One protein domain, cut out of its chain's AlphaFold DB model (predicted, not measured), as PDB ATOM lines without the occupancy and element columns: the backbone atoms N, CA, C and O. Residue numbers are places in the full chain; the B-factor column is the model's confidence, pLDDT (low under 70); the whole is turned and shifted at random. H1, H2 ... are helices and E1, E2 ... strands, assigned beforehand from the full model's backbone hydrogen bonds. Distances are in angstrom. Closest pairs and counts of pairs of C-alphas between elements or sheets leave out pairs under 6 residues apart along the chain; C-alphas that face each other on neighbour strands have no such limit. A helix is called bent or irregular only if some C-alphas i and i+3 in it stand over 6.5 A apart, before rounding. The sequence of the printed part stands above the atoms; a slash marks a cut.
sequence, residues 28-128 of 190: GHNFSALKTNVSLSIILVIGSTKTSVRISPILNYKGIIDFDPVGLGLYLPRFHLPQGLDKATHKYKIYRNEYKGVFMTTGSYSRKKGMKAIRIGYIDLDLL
ATOM      1  N   GLY A  28      14.104-141.576  -9.237       46.53
ATOM      2  CA  GLY A  28      14.617-141.051 -10.516       46.53
ATOM      3  C   GLY A  28      14.597-142.064 -11.669       46.53
ATOM      4  O   GLY A  28      14.178-141.737 -12.779       46.53
ATOM      5  N   HIS A  29      14.940-143.326 -11.389       52.50
ATOM      6  CA  HIS A  29      14.909-144.415 -12.377       52.50
ATOM      7  C   HIS A  29      13.488-144.727 -12.883       52.50
ATOM      8  O   HIS A  29      13.308-145.121 -14.035       52.50
ATOM      9  N   ASN A  30      12.456-144.506 -12.061       55.09
ATOM     10  CA  ASN A  30      11.069-144.798 -12.437       55.09
ATOM     11  C   ASN A  30      10.478-143.711 -13.353       55.09
ATOM     12  O   ASN A  30       9.703-144.014 -14.261       55.09
ATOM     13  N   PHE A  31      10.873-142.445 -13.169       58.12
ATOM     14  CA  PHE A  31      10.407-141.339 -14.012       58.12
ATOM     15  C   PHE A  31      11.036-141.348 -15.411       58.12
ATOM     16  O   PHE A  31      10.355-141.054 -16.400       58.12
ATOM     17  N   SER A  32      12.316-141.710 -15.519       62.09
ATOM     18  CA  SER A  32      12.977-141.872 -16.816       62.09
ATOM     19  C   SER A  32      12.474-143.115 -17.562       62.09
ATOM     20  O   SER A  32      12.366-143.084 -18.791       62.09
ATOM     21  N   ALA A  33      12.068-144.169 -16.842       68.00
ATOM     22  CA  ALA A  33      11.507-145.385 -17.428       68.00
ATOM     23  C   ALA A  33      10.225-145.120 -18.233       68.00
ATOM     24  O   ALA A  33      10.121-145.585 -19.366       68.00
ATOM     25  N   LEU A  34       9.281-144.315 -17.723       72.62
ATOM     26  CA  LEU A  34       8.049-144.005 -18.462       72.62
ATOM     27  C   LEU A  34       8.343-143.284 -19.788       72.62
ATOM     28  O   LEU A  34       7.861-143.694 -20.844       72.62
ATOM     29  N   LYS A  35       9.176-142.235 -19.748       71.75
ATOM     30  CA  LYS A  35       9.561-141.461 -20.944       71.75
ATOM     31  C   LYS A  35      10.291-142.332 -21.970       71.75
ATOM     32  O   LYS A  35      10.063-142.205 -23.176       71.75
ATOM     33  N   THR A  36      11.134-143.240 -21.490       72.56
ATOM     34  CA  THR A  36      11.888-144.173 -22.334       72.56
ATOM     35  C   THR A  36      10.966-145.215 -22.958       72.56
ATOM     36  O   THR A  36      11.043-145.435 -24.162       72.56
ATOM     37  N   ASN A  37      10.023-145.778 -22.200       80.50
ATOM     38  CA  ASN A  37       9.065-146.766 -22.698       80.50
ATOM     39  C   ASN A  37       8.145-146.193 -23.783       80.50
ATOM     40  O   ASN A  37       7.918-146.846 -24.805       80.50
ATOM     41  N   VAL A  38       7.659-144.960 -23.605       84.38
ATOM     42  CA  VAL A  38       6.867-144.267 -24.635       84.38
ATOM     43  C   VAL A  38       7.706-144.058 -25.894       84.38
ATOM     44  O   VAL A  38       7.274-144.403 -26.993       84.38
ATOM     45  N   SER A  39       8.936-143.566 -25.735       77.81
ATOM     46  CA  SER A  39       9.840-143.326 -26.864       77.81
ATOM     47  C   SER A  39      10.155-144.619 -27.621       77.81
ATOM     48  O   SER A  39      10.062-144.650 -28.845       77.81
ATOM     49  N   LEU A  40      10.454-145.707 -26.907       81.06
ATOM     50  CA  LEU A  40      10.710-147.028 -27.486       81.06
ATOM     51  C   LEU A  40       9.489-147.574 -28.230       81.06
ATOM     52  O   LEU A  40       9.633-148.105 -29.329       81.06
ATOM     53  N   SER A  41       8.288-147.398 -27.678       85.19
ATOM     54  CA  SER A  41       7.043-147.829 -28.323       85.19
ATOM     55  C   SER A  41       6.821-147.103 -29.652       85.19
ATOM     56  O   SER A  41       6.496-147.732 -30.656       85.19
ATOM     57  N   ILE A  42       7.078-145.793 -29.692       85.19
ATOM     58  CA  ILE A  42       6.988-144.994 -30.922       85.19
ATOM     59  C   ILE A  42       8.074-145.419 -31.921       85.19
ATOM     60  O   ILE A  42       7.784-145.613 -33.102       85.19
ATOM     61  N   ILE A  43       9.309-145.631 -31.452       84.31
ATOM     62  CA  ILE A  43      10.429-146.112 -32.274       84.31
ATOM     63  C   ILE A  43      10.107-147.469 -32.915       84.31
ATOM     64  O   ILE A  43      10.438-147.681 -34.080       84.31
ATOM     65  N   LEU A  44       9.441-148.374 -32.193       86.50
ATOM     66  CA  LEU A  44       9.050-149.693 -32.703       86.50
ATOM     67  C   LEU A  44       8.002-149.624 -33.823       86.50
ATOM     68  O   LEU A  44       7.952-150.529 -34.659       86.50
ATOM     69  N   VAL A  45       7.163-148.587 -33.833       92.50
ATOM     70  CA  VAL A  45       6.097-148.410 -34.831       92.50
ATOM     71  C   VAL A  45       6.587-147.609 -36.037       92.50
ATOM     72  O   VAL A  45       6.380-148.028 -37.172       92.50
ATOM     73  N   ILE A  46       7.238-146.468 -35.801       90.06
ATOM     74  CA  ILE A  46       7.584-145.485 -36.843       90.06
ATOM     75  C   ILE A  46       9.015-145.689 -37.369       90.06
ATOM     76  O   ILE A  46       9.322-145.353 -38.515       90.06
ATOM     77  N   GLY A  47       9.888-146.288 -36.557       84.00
ATOM     78  CA  GLY A  47      11.305-146.467 -36.848       84.00
ATOM     79  C   GLY A  47      12.166-145.369 -36.228       84.00
ATOM     80  O   GLY A  47      11.807-144.192 -36.200       84.00
ATOM     81  N   SER A  48      13.349-145.752 -35.747       79.69
ATOM     82  CA  SER A  48      14.228-144.851 -34.997       79.69
ATOM     83  C   SER A  48      14.657-143.631 -35.816       79.69
ATOM     84  O   SER A  48      14.639-142.522 -35.298       79.69
ATOM     85  N   THR A  49      14.947-143.788 -37.109       82.81
ATOM     86  CA  THR A  49      15.390-142.707 -38.012       82.81
ATOM     87  C   THR A  49      14.359-141.599 -38.231       82.81
ATOM     88  O   THR A  49      14.738-140.494 -38.601       82.81
ATOM     89  N   LYS A  50      13.077-141.869 -37.967       84.75
ATOM     90  CA  LYS A  50      11.957-140.930 -38.144       84.75
ATOM     91  C   LYS A  50      11.433-140.372 -36.819       84.75
ATOM     92  O   LYS A  50      10.362-139.775 -36.777       84.75
ATOM     93  N   THR A  51      12.161-140.601 -35.727       82.25
ATOM     94  CA  THR A  51      11.738-140.212 -34.379       82.25
ATOM     95  C   THR A  51      12.840-139.441 -33.661       82.25
ATOM     96  O   THR A  51      14.028-139.769 -33.743       82.25
ATOM     97  N   SER A  52      12.422-138.413 -32.929       82.25
ATOM     98  CA  SER A  52      13.260-137.583 -32.064       82.25
ATOM     99  C   SER A  52      12.450-137.156 -30.845       82.25
ATOM    100  O   SER A  52      11.233-137.006 -30.950       82.25
ATOM    101  N   VAL A  53      13.108-136.913 -29.712       82.44
ATOM    102  CA  VAL A  53      12.439-136.466 -28.484       82.44
ATOM    103  C   VAL A  53      12.925-135.073 -28.117       82.44
ATOM    104  O   VAL A  53      14.128-134.824 -28.051       82.44
ATOM    105  N   ARG A  54      11.984-134.162 -27.852       82.50
ATOM    106  CA  ARG A  54      12.280-132.845 -27.286       82.50
ATOM    107  C   ARG A  54      12.211-132.902 -25.767       82.50
ATOM    108  O   ARG A  54      11.185-133.290 -25.217       82.50
ATOM    109  N   ILE A  55      13.282-132.487 -25.100       77.81
ATOM    110  CA  ILE A  55      13.362-132.417 -23.640       77.81
ATOM    111  C   ILE A  55      13.986-131.102 -23.193       77.81
ATOM    112  O   ILE A  55      14.762-130.508 -23.928       77.81
ATOM    113  N   SER A  56      13.698-130.678 -21.966       78.19
ATOM    114  CA  SER A  56      14.198-129.421 -21.393       78.19
ATOM    115  C   SER A  56      14.813-129.666 -20.012       78.19
ATOM    116  O   SER A  56      14.298-129.150 -19.027       78.19
ATOM    117  N   PRO A  57      15.877-130.482 -19.903       73.88
ATOM    118  CA  PRO A  57      16.338-131.016 -18.625       73.88
ATOM    119  C   PRO A  57      16.794-129.921 -17.656       73.88
ATOM    120  O   PRO A  57      16.529-130.005 -16.471       73.88
ATOM    121  N   ILE A  58      17.443-128.866 -18.157       74.19
ATOM    122  CA  ILE A  58      18.014-127.792 -17.324       74.19
ATOM    123  C   ILE A  58      17.011-126.642 -17.097       74.19
ATOM    124  O   ILE A  58      17.287-125.709 -16.343       74.19
ATOM    125  N   LEU A  59      15.848-126.667 -17.757       72.56
ATOM    126  CA  LEU A  59      14.875-125.584 -17.665       72.56
ATOM    127  C   LEU A  59      13.947-125.790 -16.463       72.56
ATOM    128  O   LEU A  59      13.141-126.716 -16.450       72.56
ATOM    129  N   ASN A  60      13.971-124.830 -15.540       76.06
ATOM    130  CA  ASN A  60      12.960-124.715 -14.495       76.06
ATOM    131  C   ASN A  60      11.758-123.944 -15.054       76.06
ATOM    132  O   ASN A  60      11.807-122.724 -15.207       76.06
ATOM    133  N   TYR A  61      10.683-124.653 -15.396       71.25
ATOM    134  CA  TYR A  61       9.459-124.062 -15.943       71.25
ATOM    135  C   TYR A  61       8.249-124.493 -15.115       71.25
ATOM    136  O   TYR A  61       8.139-125.657 -14.740       71.25
ATOM    137  N   LYS A  62       7.336-123.556 -14.819       77.44
ATOM    138  CA  LYS A  62       6.129-123.793 -13.997       77.44
ATOM    139  C   LYS A  62       6.411-124.452 -12.632       77.44
ATOM    140  O   LYS A  62       5.645-125.293 -12.182       77.44
ATOM    141  N   GLY A  63       7.521-124.088 -11.986       75.62
ATOM    142  CA  GLY A  63       7.896-124.629 -10.673       75.62
ATOM    143  C   GLY A  63       8.383-126.083 -10.690       75.62
ATOM    144  O   GLY A  63       8.620-126.651  -9.630       75.62
ATOM    145  N   ILE A  64       8.562-126.683 -11.871       74.44
ATOM    146  CA  ILE A  64       9.168-128.007 -12.018       74.44
ATOM    147  C   ILE A  64      10.686-127.838 -11.923       74.44
ATOM    148  O   ILE A  64      11.275-127.114 -12.726       74.44
ATOM    149  N   ILE A  65      11.292-128.491 -10.931       76.94
ATOM    150  CA  ILE A  65      12.731-128.473 -10.656       76.94
ATOM    151  C   ILE A  65      13.232-129.917 -10.682       76.94
ATOM    152  O   ILE A  65      12.604-130.799 -10.097       76.94
ATOM    153  N   ASP A  66      14.357-130.145 -11.355       73.69
ATOM    154  CA  ASP A  66      15.069-131.422 -11.348       73.69
ATOM    155  C   ASP A  66      16.316-131.313 -10.459       73.69
ATOM    156  O   ASP A  66      17.046-130.318 -10.523       73.69
ATOM    157  N   PHE A  67      16.549-132.321  -9.618       79.94
ATOM    158  CA  PHE A  67      17.734-132.408  -8.761       79.94
ATOM    159  C   PHE A  67      18.951-132.970  -9.508       79.94
ATOM    160  O   PHE A  67      20.079-132.685  -9.112       79.94
ATOM    161  N   ASP A  68      18.736-133.714 -10.599       76.88
ATOM    162  CA  ASP A  68      19.785-134.201 -11.497       76.88
ATOM    163  C   ASP A  68      19.387-134.024 -12.979       76.88
ATOM    164  O   ASP A  68      19.137-134.988 -13.717       76.88
ATOM    165  N   PRO A  69      19.353-132.767 -13.461       77.25
ATOM    166  CA  PRO A  69      18.979-132.477 -14.839       77.25
ATOM    167  C   PRO A  69      19.966-133.084 -15.850       77.25
ATOM    168  O   PRO A  69      19.575-133.411 -16.971       77.25
ATOM    169  N   VAL A  70      21.242-133.248 -15.473       77.44
ATOM    170  CA  VAL A  70      22.281-133.790 -16.362       77.44
ATOM    171  C   VAL A  70      22.132-135.296 -16.527       77.44
ATOM    172  O   VAL A  70      22.122-135.766 -17.664       77.44
ATOM    173  N   GLY A  71      21.942-136.045 -15.439       75.50
ATOM    174  CA  GLY A  71      21.709-137.487 -15.503       75.50
ATOM    175  C   GLY A  71      20.466-137.839 -16.318       75.50
ATOM    176  O   GLY A  71      20.528-138.687 -17.213       75.50
ATOM    177  N   LEU A  72      19.354-137.119 -16.113       74.62
ATOM    178  CA  LEU A  72      18.143-137.308 -16.922       74.62
ATOM    179  C   LEU A  72      18.401-137.038 -18.412       74.62
ATOM    180  O   LEU A  72      17.921-137.772 -19.280       74.62
ATOM    181  N   GLY A  73      19.152-135.976 -18.704       71.00
ATOM    182  CA  GLY A  73      19.517-135.594 -20.059       71.00
ATOM    183  C   GLY A  73      20.559-136.502 -20.716       71.00
ATOM    184  O   GLY A  73      20.773-136.344 -21.903       71.00
ATOM    185  N   LEU A  74      21.201-137.433 -20.007       73.88
ATOM    186  CA  LEU A  74      22.108-138.433 -20.595       73.88
ATOM    187  C   LEU A  74      21.448-139.802 -20.769       73.88
ATOM    188  O   LEU A  74      21.821-140.562 -21.655       73.88
ATOM    189  N   TYR A  75      20.438-140.107 -19.957       71.44
ATOM    190  CA  TYR A  75      19.750-141.396 -19.988       71.44
ATOM    191  C   TYR A  75      18.898-141.616 -21.252       71.44
ATOM    192  O   TYR A  75      18.610-142.752 -21.630       71.44
ATOM    193  N   LEU A  76      18.456-140.544 -21.915       67.19
ATOM    194  CA  LEU A  76      17.566-140.656 -23.070       67.19
ATOM    195  C   LEU A  76      18.349-140.820 -24.389       67.19
ATOM    196  O   LEU A  76      19.410-140.240 -24.575       67.19
ATOM    197  N   PRO A  77      17.837-141.596 -25.355       55.38
ATOM    198  CA  PRO A  77      18.623-141.957 -26.532       55.38
ATOM    199  C   PRO A  77      18.642-140.907 -27.657       55.38
ATOM    200  O   PRO A  77      19.408-141.097 -28.597       55.38
ATOM    201  N   ARG A  78      17.793-139.857 -27.649       59.97
ATOM    202  CA  ARG A  78      17.677-138.851 -28.738       59.97
ATOM    203  C   ARG A  78      17.186-137.495 -28.222       59.97
ATOM    204  O   ARG A  78      16.170-137.460 -27.534       59.97
ATOM    205  N   PHE A  79      17.842-136.393 -28.609       61.72
ATOM    206  CA  PHE A  79      17.612-135.071 -28.006       61.72
ATOM    207  C   PHE A  79      17.303-133.944 -28.990       61.72
ATOM    208  O   PHE A  79      18.019-133.713 -29.960       61.72
ATOM    209  N   HIS A  80      16.296-133.156 -28.628       54.16
ATOM    210  CA  HIS A  80      16.111-131.772 -29.037       54.16
ATOM    211  C   HIS A  80      15.939-130.921 -27.771       54.16
ATOM    212  O   HIS A  80      15.050-131.199 -26.967       54.16
ATOM    213  N   LEU A  81      16.759-129.886 -27.576       56.00
ATOM    214  CA  LEU A  81      16.811-129.119 -26.320       56.00
ATOM    215  C   LEU A  81      16.384-127.660 -26.518       56.00
ATOM    216  O   LEU A  81      16.921-126.993 -27.393       56.00
ATOM    217  N   PRO A  82      15.483-127.089 -25.710       46.78
ATOM    218  CA  PRO A  82      15.225-125.661 -25.729       46.78
ATOM    219  C   PRO A  82      16.187-124.930 -24.790       46.78
ATOM    220  O   PRO A  82      15.919-124.815 -23.595       46.78
ATOM    221  N   GLN A  83      17.302-124.432 -25.326       52.28
ATOM    222  CA  GLN A  83      17.725-123.038 -25.116       52.28
ATOM    223  C   GLN A  83      18.932-122.637 -25.975       52.28
ATOM    224  O   GLN A  83      19.779-123.464 -26.321       52.28
ATOM    225  N   GLY A  84      18.994-121.341 -26.295       50.09
ATOM    226  CA  GLY A  84      20.074-120.703 -27.039       50.09
ATOM    227  C   GLY A  84      21.329-120.387 -26.234       50.09
ATOM    228  O   GLY A  84      21.445-120.681 -25.048       50.09
ATOM    229  N   LEU A  85      22.280-119.760 -26.931       47.41
ATOM    230  CA  LEU A  85      23.697-119.604 -26.580       47.41
ATOM    231  C   LEU A  85      24.033-118.724 -25.344       47.41
ATOM    232  O   LEU A  85      25.196-118.340 -25.218       47.41
ATOM    233  N   ASP A  86      23.103-118.384 -24.443       45.69
ATOM    234  CA  ASP A  86      23.408-117.551 -23.260       45.69
ATOM    235  C   ASP A  86      23.411-118.333 -21.942       45.69
ATOM    236  O   ASP A  86      22.441-119.009 -21.615       45.69
ATOM    237  N   LYS A  87      24.522-118.190 -21.191       45.12
ATOM    238  CA  LYS A  87      24.908-118.734 -19.858       45.12
ATOM    239  C   LYS A  87      24.721-120.249 -19.615       45.12
ATOM    240  O   LYS A  87      25.540-120.845 -18.922       45.12
ATOM    241  N   ALA A  88      23.737-120.903 -20.224       50.19
ATOM    242  CA  ALA A  88      23.503-122.346 -20.215       50.19
ATOM    243  C   ALA A  88      24.293-123.104 -21.304       50.19
ATOM    244  O   ALA A  88      24.305-124.332 -21.318       50.19
ATOM    245  N   THR A  89      24.996-122.388 -22.183       51.94
ATOM    246  CA  THR A  89      25.758-122.917 -23.330       51.94
ATOM    247  C   THR A  89      26.783-123.978 -22.944       51.94
ATOM    248  O   THR A  89      26.995-124.950 -23.664       51.94
ATOM    249  N   HIS A  90      27.404-123.824 -21.773       54.16
ATOM    250  CA  HIS A  90      28.357-124.807 -21.264       54.16
ATOM    251  C   HIS A  90      27.670-126.098 -20.808       54.16
ATOM    252  O   HIS A  90      28.250-127.172 -20.930       54.16
ATOM    253  N   LYS A  91      26.423-126.016 -20.330       63.19
ATOM    254  CA  LYS A  91      25.720-127.161 -19.747       63.19
ATOM    255  C   LYS A  91      25.198-128.128 -20.810       63.19
ATOM    256  O   LYS A  91      25.224-129.329 -20.582       63.19
ATOM    257  N   TYR A  92      24.784-127.637 -21.983       69.94
ATOM    258  CA  TYR A  92      24.286-128.525 -23.043       69.94
ATOM    259  C   TYR A  92      25.378-129.077 -23.971       69.94
ATOM    260  O   TYR A  92      25.131-130.056 -24.676       69.94
ATOM    261  N   LYS A  93      26.601-128.519 -23.936       75.06
ATOM    262  CA  LYS A  93      27.760-129.095 -24.642       75.06
ATOM    263  C   LYS A  93      28.049-130.526 -24.178       75.06
ATOM    264  O   LYS A  93      28.476-131.346 -24.981       75.06
ATOM    265  N   ILE A  94      27.753-130.831 -22.912       79.62
ATOM    266  CA  ILE A  94      27.846-132.178 -22.338       79.62
ATOM    267  C   ILE A  94      26.999-133.157 -23.162       79.62
ATOM    268  O   ILE A  94      27.520-134.151 -23.653       79.62
ATOM    269  N   TYR A  95      25.733-132.825 -23.435       78.88
ATOM    270  CA  TYR A  95      24.869-133.681 -24.254       78.88
ATOM    271  C   TYR A  95      25.327-133.762 -25.707       78.88
ATOM    272  O   TYR A  95      25.251-134.832 -26.300       78.88
ATOM    273  N   ARG A  96      25.824-132.660 -26.288       80.62
ATOM    274  CA  ARG A  96      26.355-132.677 -27.661       80.62
ATOM    275  C   ARG A  96      27.564-133.606 -27.797       80.62
ATOM    276  O   ARG A  96      27.685-134.275 -28.820       80.62
ATOM    277  N   ASN A  97      28.446-133.631 -26.796       82.56
ATOM    278  CA  ASN A  97      29.640-134.476 -26.787       82.56
ATOM    279  C   ASN A  97      29.282-135.967 -26.694       82.56
ATOM    280  O   ASN A  97      29.889-136.787 -27.389       82.56
ATOM    281  N   GLU A  98      28.292-136.302 -25.866       82.31
ATOM    282  CA  GLU A  98      27.832-137.678 -25.649       82.31
ATOM    283  C   GLU A  98      26.972-138.188 -26.815       82.31
ATOM    284  O   GLU A  98      27.159-139.300 -27.312       82.31
ATOM    285  N   TYR A  99      26.066-137.357 -27.327       80.94
ATOM    286  CA  TYR A  99      25.143-137.748 -28.383       80.94
ATOM    287  C   TYR A  99      25.771-137.641 -29.779       80.94
ATOM    288  O   TYR A  99      26.199-136.576 -30.222       80.94
ATOM    289  N   LYS A 100      25.781-138.762 -30.509       81.00
ATOM    290  CA  LYS A 100      26.390-138.868 -31.848       81.00
ATOM    291  C   LYS A 100      25.416-138.680 -33.014       81.00
ATOM    292  O   LYS A 100      25.839-138.727 -34.162       81.00
ATOM    293  N   GLY A 101      24.125-138.505 -32.738       80.94
ATOM    294  CA  GLY A 101      23.124-138.222 -33.770       80.94
ATOM    295  C   GLY A 101      22.939-136.723 -34.020       80.94
ATOM    296  O   GLY A 101      23.656-135.900 -33.458       80.94
ATOM    297  N   VAL A 102      21.915-136.387 -34.812       83.25
ATOM    298  CA  VAL A 102      21.539-134.996 -35.125       83.25
ATOM    299  C   VAL A 102      21.076-134.270 -33.868       83.25
ATOM    300  O   VAL A 102      20.020-134.593 -33.314       83.25
ATOM    301  N   PHE A 103      21.859-133.296 -33.424       80.88
ATOM    302  CA  PHE A 103      21.611-132.529 -32.218       80.88
ATOM    303  C   PHE A 103      21.054-131.147 -32.547       80.88
ATOM    304  O   PHE A 103      21.642-130.355 -33.288       80.88
ATOM    305  N   MET A 104      19.900-130.848 -31.958       82.94
ATOM    306  CA  MET A 104      19.173-129.609 -32.197       82.94
ATOM    307  C   MET A 104      18.986-128.851 -30.895       82.94
ATOM    308  O   MET A 104      18.579-129.430 -29.882       82.94
ATOM    309  N   THR A 105      19.200-127.539 -30.946       77.56
ATOM    310  CA  THR A 105      18.824-126.651 -29.850       77.56
ATOM    311  C   THR A 105      17.877-125.561 -30.342       77.56
ATOM    312  O   THR A 105      17.997-125.078 -31.464       77.56
ATOM    313  N   THR A 106      16.899-125.189 -29.523       75.50
ATOM    314  CA  THR A 106      15.937-124.107 -29.790       75.50
ATOM    315  C   THR A 106      16.028-123.031 -28.727       75.50
ATOM    316  O   THR A 106      16.490-123.304 -27.638       75.50
ATOM    317  N   GLY A 107      15.557-121.816 -29.001       71.19
ATOM    318  CA  GLY A 107      15.476-120.738 -28.008       71.19
ATOM    319  C   GLY A 107      16.360-119.550 -28.366       71.19
ATOM    320  O   GLY A 107      17.576-119.679 -28.393       71.19
ATOM    321  N   SER A 108      15.726-118.415 -28.670       71.38
ATOM    322  CA  SER A 108      16.335-117.077 -28.809       71.38
ATOM    323  C   SER A 108      17.690-117.008 -29.542       71.38
ATOM    324  O   SER A 108      18.564-116.199 -29.218       71.38
ATOM    325  N   TYR A 109      17.865-117.831 -30.580       75.69
ATOM    326  CA  TYR A 109      18.985-117.711 -31.506       75.69
ATOM    327  C   TYR A 109      18.752-116.527 -32.441       75.69
ATOM    328  O   TYR A 109      17.851-116.548 -33.272       75.69
ATOM    329  N   SER A 110      19.601-115.507 -32.333       80.50
ATOM    330  CA  SER A 110      19.780-114.547 -33.422       80.50
ATOM    331  C   SER A 110      20.648-115.161 -34.521       80.50
ATOM    332  O   SER A 110      21.406-116.096 -34.249       80.50
ATOM    333  N   ARG A 111      20.621-114.585 -35.732       79.81
ATOM    334  CA  ARG A 111      21.485-114.978 -36.864       79.81
ATOM    335  C   ARG A 111      22.924-115.249 -36.423       79.81
ATOM    336  O   ARG A 111      23.446-116.343 -36.591       79.81
ATOM    337  N   LYS A 112      23.539-114.256 -35.772       82.00
ATOM    338  CA  LYS A 112      24.930-114.310 -35.304       82.00
ATOM    339  C   LYS A 112      25.164-115.435 -34.294       82.00
ATOM    340  O   LYS A 112      26.180-116.121 -34.373       82.00
ATOM    341  N   LYS A 113      24.243-115.635 -33.341       81.12
ATOM    342  CA  LYS A 113      24.358-116.702 -32.331       81.12
ATOM    343  C   LYS A 113      24.183-118.086 -32.960       81.12
ATOM    344  O   LYS A 113      24.929-118.992 -32.603       81.12
ATOM    345  N   GLY A 114      23.242-118.237 -33.892       79.75
ATOM    346  CA  GLY A 114      22.967-119.501 -34.572       79.75
ATOM    347  C   GLY A 114      24.093-119.909 -35.525       79.75
ATOM    348  O   GLY A 114      24.615-121.009 -35.394       79.75
ATOM    349  N   MET A 115      24.573-118.995 -36.378       81.25
ATOM    350  CA  MET A 115      25.720-119.260 -37.262       81.25
ATOM    351  C   MET A 115      26.984-119.604 -36.466       81.25
ATOM    352  O   MET A 115      27.719-120.527 -36.813       81.25
ATOM    353  N   LYS A 116      27.223-118.910 -35.343       82.62
ATOM    354  CA  LYS A 116      28.315-119.259 -34.424       82.62
ATOM    355  C   LYS A 116      28.139-120.667 -33.848       82.62
ATOM    356  O   LYS A 116      29.130-121.378 -33.743       82.62
ATOM    357  N   ALA A 117      26.920-121.058 -33.472       79.81
ATOM    358  CA  ALA A 117      26.629-122.382 -32.924       79.81
ATOM    359  C   ALA A 117      26.874-123.507 -33.945       79.81
ATOM    360  O   ALA A 117      27.458-124.523 -33.575       79.81
ATOM    361  N   ILE A 118      26.508-123.302 -35.217       81.69
ATOM    362  CA  ILE A 118      26.807-124.242 -36.313       81.69
ATOM    363  C   ILE A 118      28.322-124.360 -36.497       81.69
ATOM    364  O   ILE A 118      28.877-125.451 -36.432       81.69
ATOM    365  N   ARG A 119      29.021-123.222 -36.621       81.25
ATOM    366  CA  ARG A 119      30.474-123.186 -36.863       81.25
ATOM    367  C   ARG A 119      31.291-123.917 -35.793       81.25
ATOM    368  O   ARG A 119      32.325-124.493 -36.103       81.25
ATOM    369  N   ILE A 120      30.866-123.863 -34.533       80.38
ATOM    370  CA  ILE A 120      31.560-124.549 -33.428       80.38
ATOM    371  C   ILE A 120      31.079-126.000 -33.221       80.38
ATOM    372  O   ILE A 120      31.467-126.617 -32.231       80.38
ATOM    373  N   GLY A 121      30.216-126.527 -34.101       79.94
ATOM    374  CA  GLY A 121      29.665-127.887 -34.027       79.94
ATOM    375  C   GLY A 121      28.676-128.110 -32.878       79.94
ATOM    376  O   GLY A 121      28.462-129.240 -32.440       79.94
ATOM    377  N   TYR A 122      28.101-127.033 -32.336       76.38
ATOM    378  CA  TYR A 122      27.185-127.098 -31.196       76.38
ATOM    379  C   TYR A 122      25.761-127.498 -31.603       76.38
ATOM    380  O   TYR A 122      25.047-128.094 -30.800       76.38
ATOM    381  N   ILE A 123      25.358-127.189 -32.836       79.62
ATOM    382  CA  ILE A 123      24.108-127.641 -33.458       79.62
ATOM    383  C   ILE A 123      24.393-128.170 -34.858       79.62
ATOM    384  O   ILE A 123      25.291-127.662 -35.523       79.62
ATOM    385  N   ASP A 124      23.592-129.139 -35.297       78.06
ATOM    386  CA  ASP A 124      23.748-129.772 -36.614       78.06
ATOM    387  C   ASP A 124      22.714-129.280 -37.647       78.06
ATOM    388  O   ASP A 124      22.715-129.746 -38.781       78.06
ATOM    389  N   LEU A 125      21.794-128.383 -37.265       75.06
ATOM    390  CA  LEU A 125      20.774-127.849 -38.171       75.06
ATOM    391  C   LEU A 125      21.158-126.492 -38.749       75.06
ATOM    392  O   LEU A 125      21.457-125.556 -38.003       75.06
ATOM    393  N   ASP A 126      20.995-126.383 -40.065       65.62
ATOM    394  CA  ASP A 126      21.126-125.132 -40.795       65.62
ATOM    395  C   ASP A 126      19.937-124.196 -40.571       65.62
ATOM    396  O   ASP A 126      18.787-124.596 -40.355       65.62
ATOM    397  N   LEU A 127      20.245-122.905 -40.615       67.69
ATOM    398  CA  LEU A 127      19.282-121.830 -40.435       67.69
ATOM    399  C   LEU A 127      18.506-121.558 -41.733       67.69
ATOM    400  O   LEU A 127      18.991-121.782 -42.838       67.69
ATOM    401  N   LEU A 128      17.285-121.033 -41.589       69.50
ATOM    402  CA  LEU A 128      16.393-120.670 -42.697       69.50
ATOM    403  C   LEU A 128      17.080-119.787 -43.755       69.50
ATOM    404  O   LEU A 128      17.944-118.974 -43.436       69.50
TER     405      LEU A 128
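What this domain is: This is residues 28 to 128 of the 190 residues of an uncharacterized protein of Physcomitrium patens (UniProt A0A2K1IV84). Two short parallel strands, E1 and E2, lie side by side near the middle, while helix H1 stands at one end of the long axis and helix H4 at the other. H2 and H3 run the same way in the space between these end helices, and residues 51 to 58 of a long link run back past E1. The printed part has 101 residues with four named helices and two named strands, in the order H1, H2, E1, H3, E2, H4; the sheet's order is E1, E2, and the class is mostly helix. The whole is compact, with a radius of gyration of the C-alphas of 14.2 A and spans of 39 by 33 by 23 A.

Where its parts are: Find C-alpha 28 at (14.617, -141.051, -10.516); from there H1, residues 28 to 46, runs 27.6 A to C-alpha 46 at (7.584, -145.485, -36.843). Next look for H2 at residues 69 to 75, 10.3 A long, and E1 at residues 80 to 82, 7.0 A long. H3 covers residues 89 to 98 and 15.1 A; it is neither bent nor irregular, but only just: C-alphas 91 and 94 are 6.0 A apart. E2 follows at residues 104 to 106, 6.8 A long. H4, residues 111 to 119, is 12.2 A long and ends at C-alpha 119, (30.474, -123.186, -36.863).

How they stand to each other: Start at E1 and E2, which are parallel at 22 degrees; the C-alphas of Leu 81 and Thr 105 face each other at 4.8 A. Look there for N 81 and O 104 at 3.0 A and N 106 and O 81 at 2.8 A, both within hydrogen-bond range. E1, H3 and E2 form a strand-helix-strand unit, two parallel neighbour strands with a helix between them in the chain, and its crossover is right-handed. H2 and H3 only just touch, with 3 pairs of C-alphas within 8 A, the closest being Leu 74 and Tyr 95 at 6.6 A. They run the same way at a shallow tilt of 14 degrees. H1 and H2 are close but not clearly touching; their closest C-alphas, of Ser 32 and Leu 72, are 6.9 A apart. H4 touches no helix and is apart from E1. In H2 and H4 every O i to N i+4 pair is within hydrogen-bond range; H1 has 13 of 15 and H3 has 3 of 6.

The domain as a whole: The two C-alphas farthest apart, of Asn 30 and Lys 112, are 40.6 A apart. The printed part has no cut, and its long link is residues 47 to 68, from H1 to H2. Look at the B-factor column for low confidence, under 70, at residues 28 to 33, 76 to 92 and 126 to 128; the mean pLDDT of the printed part is 73.3.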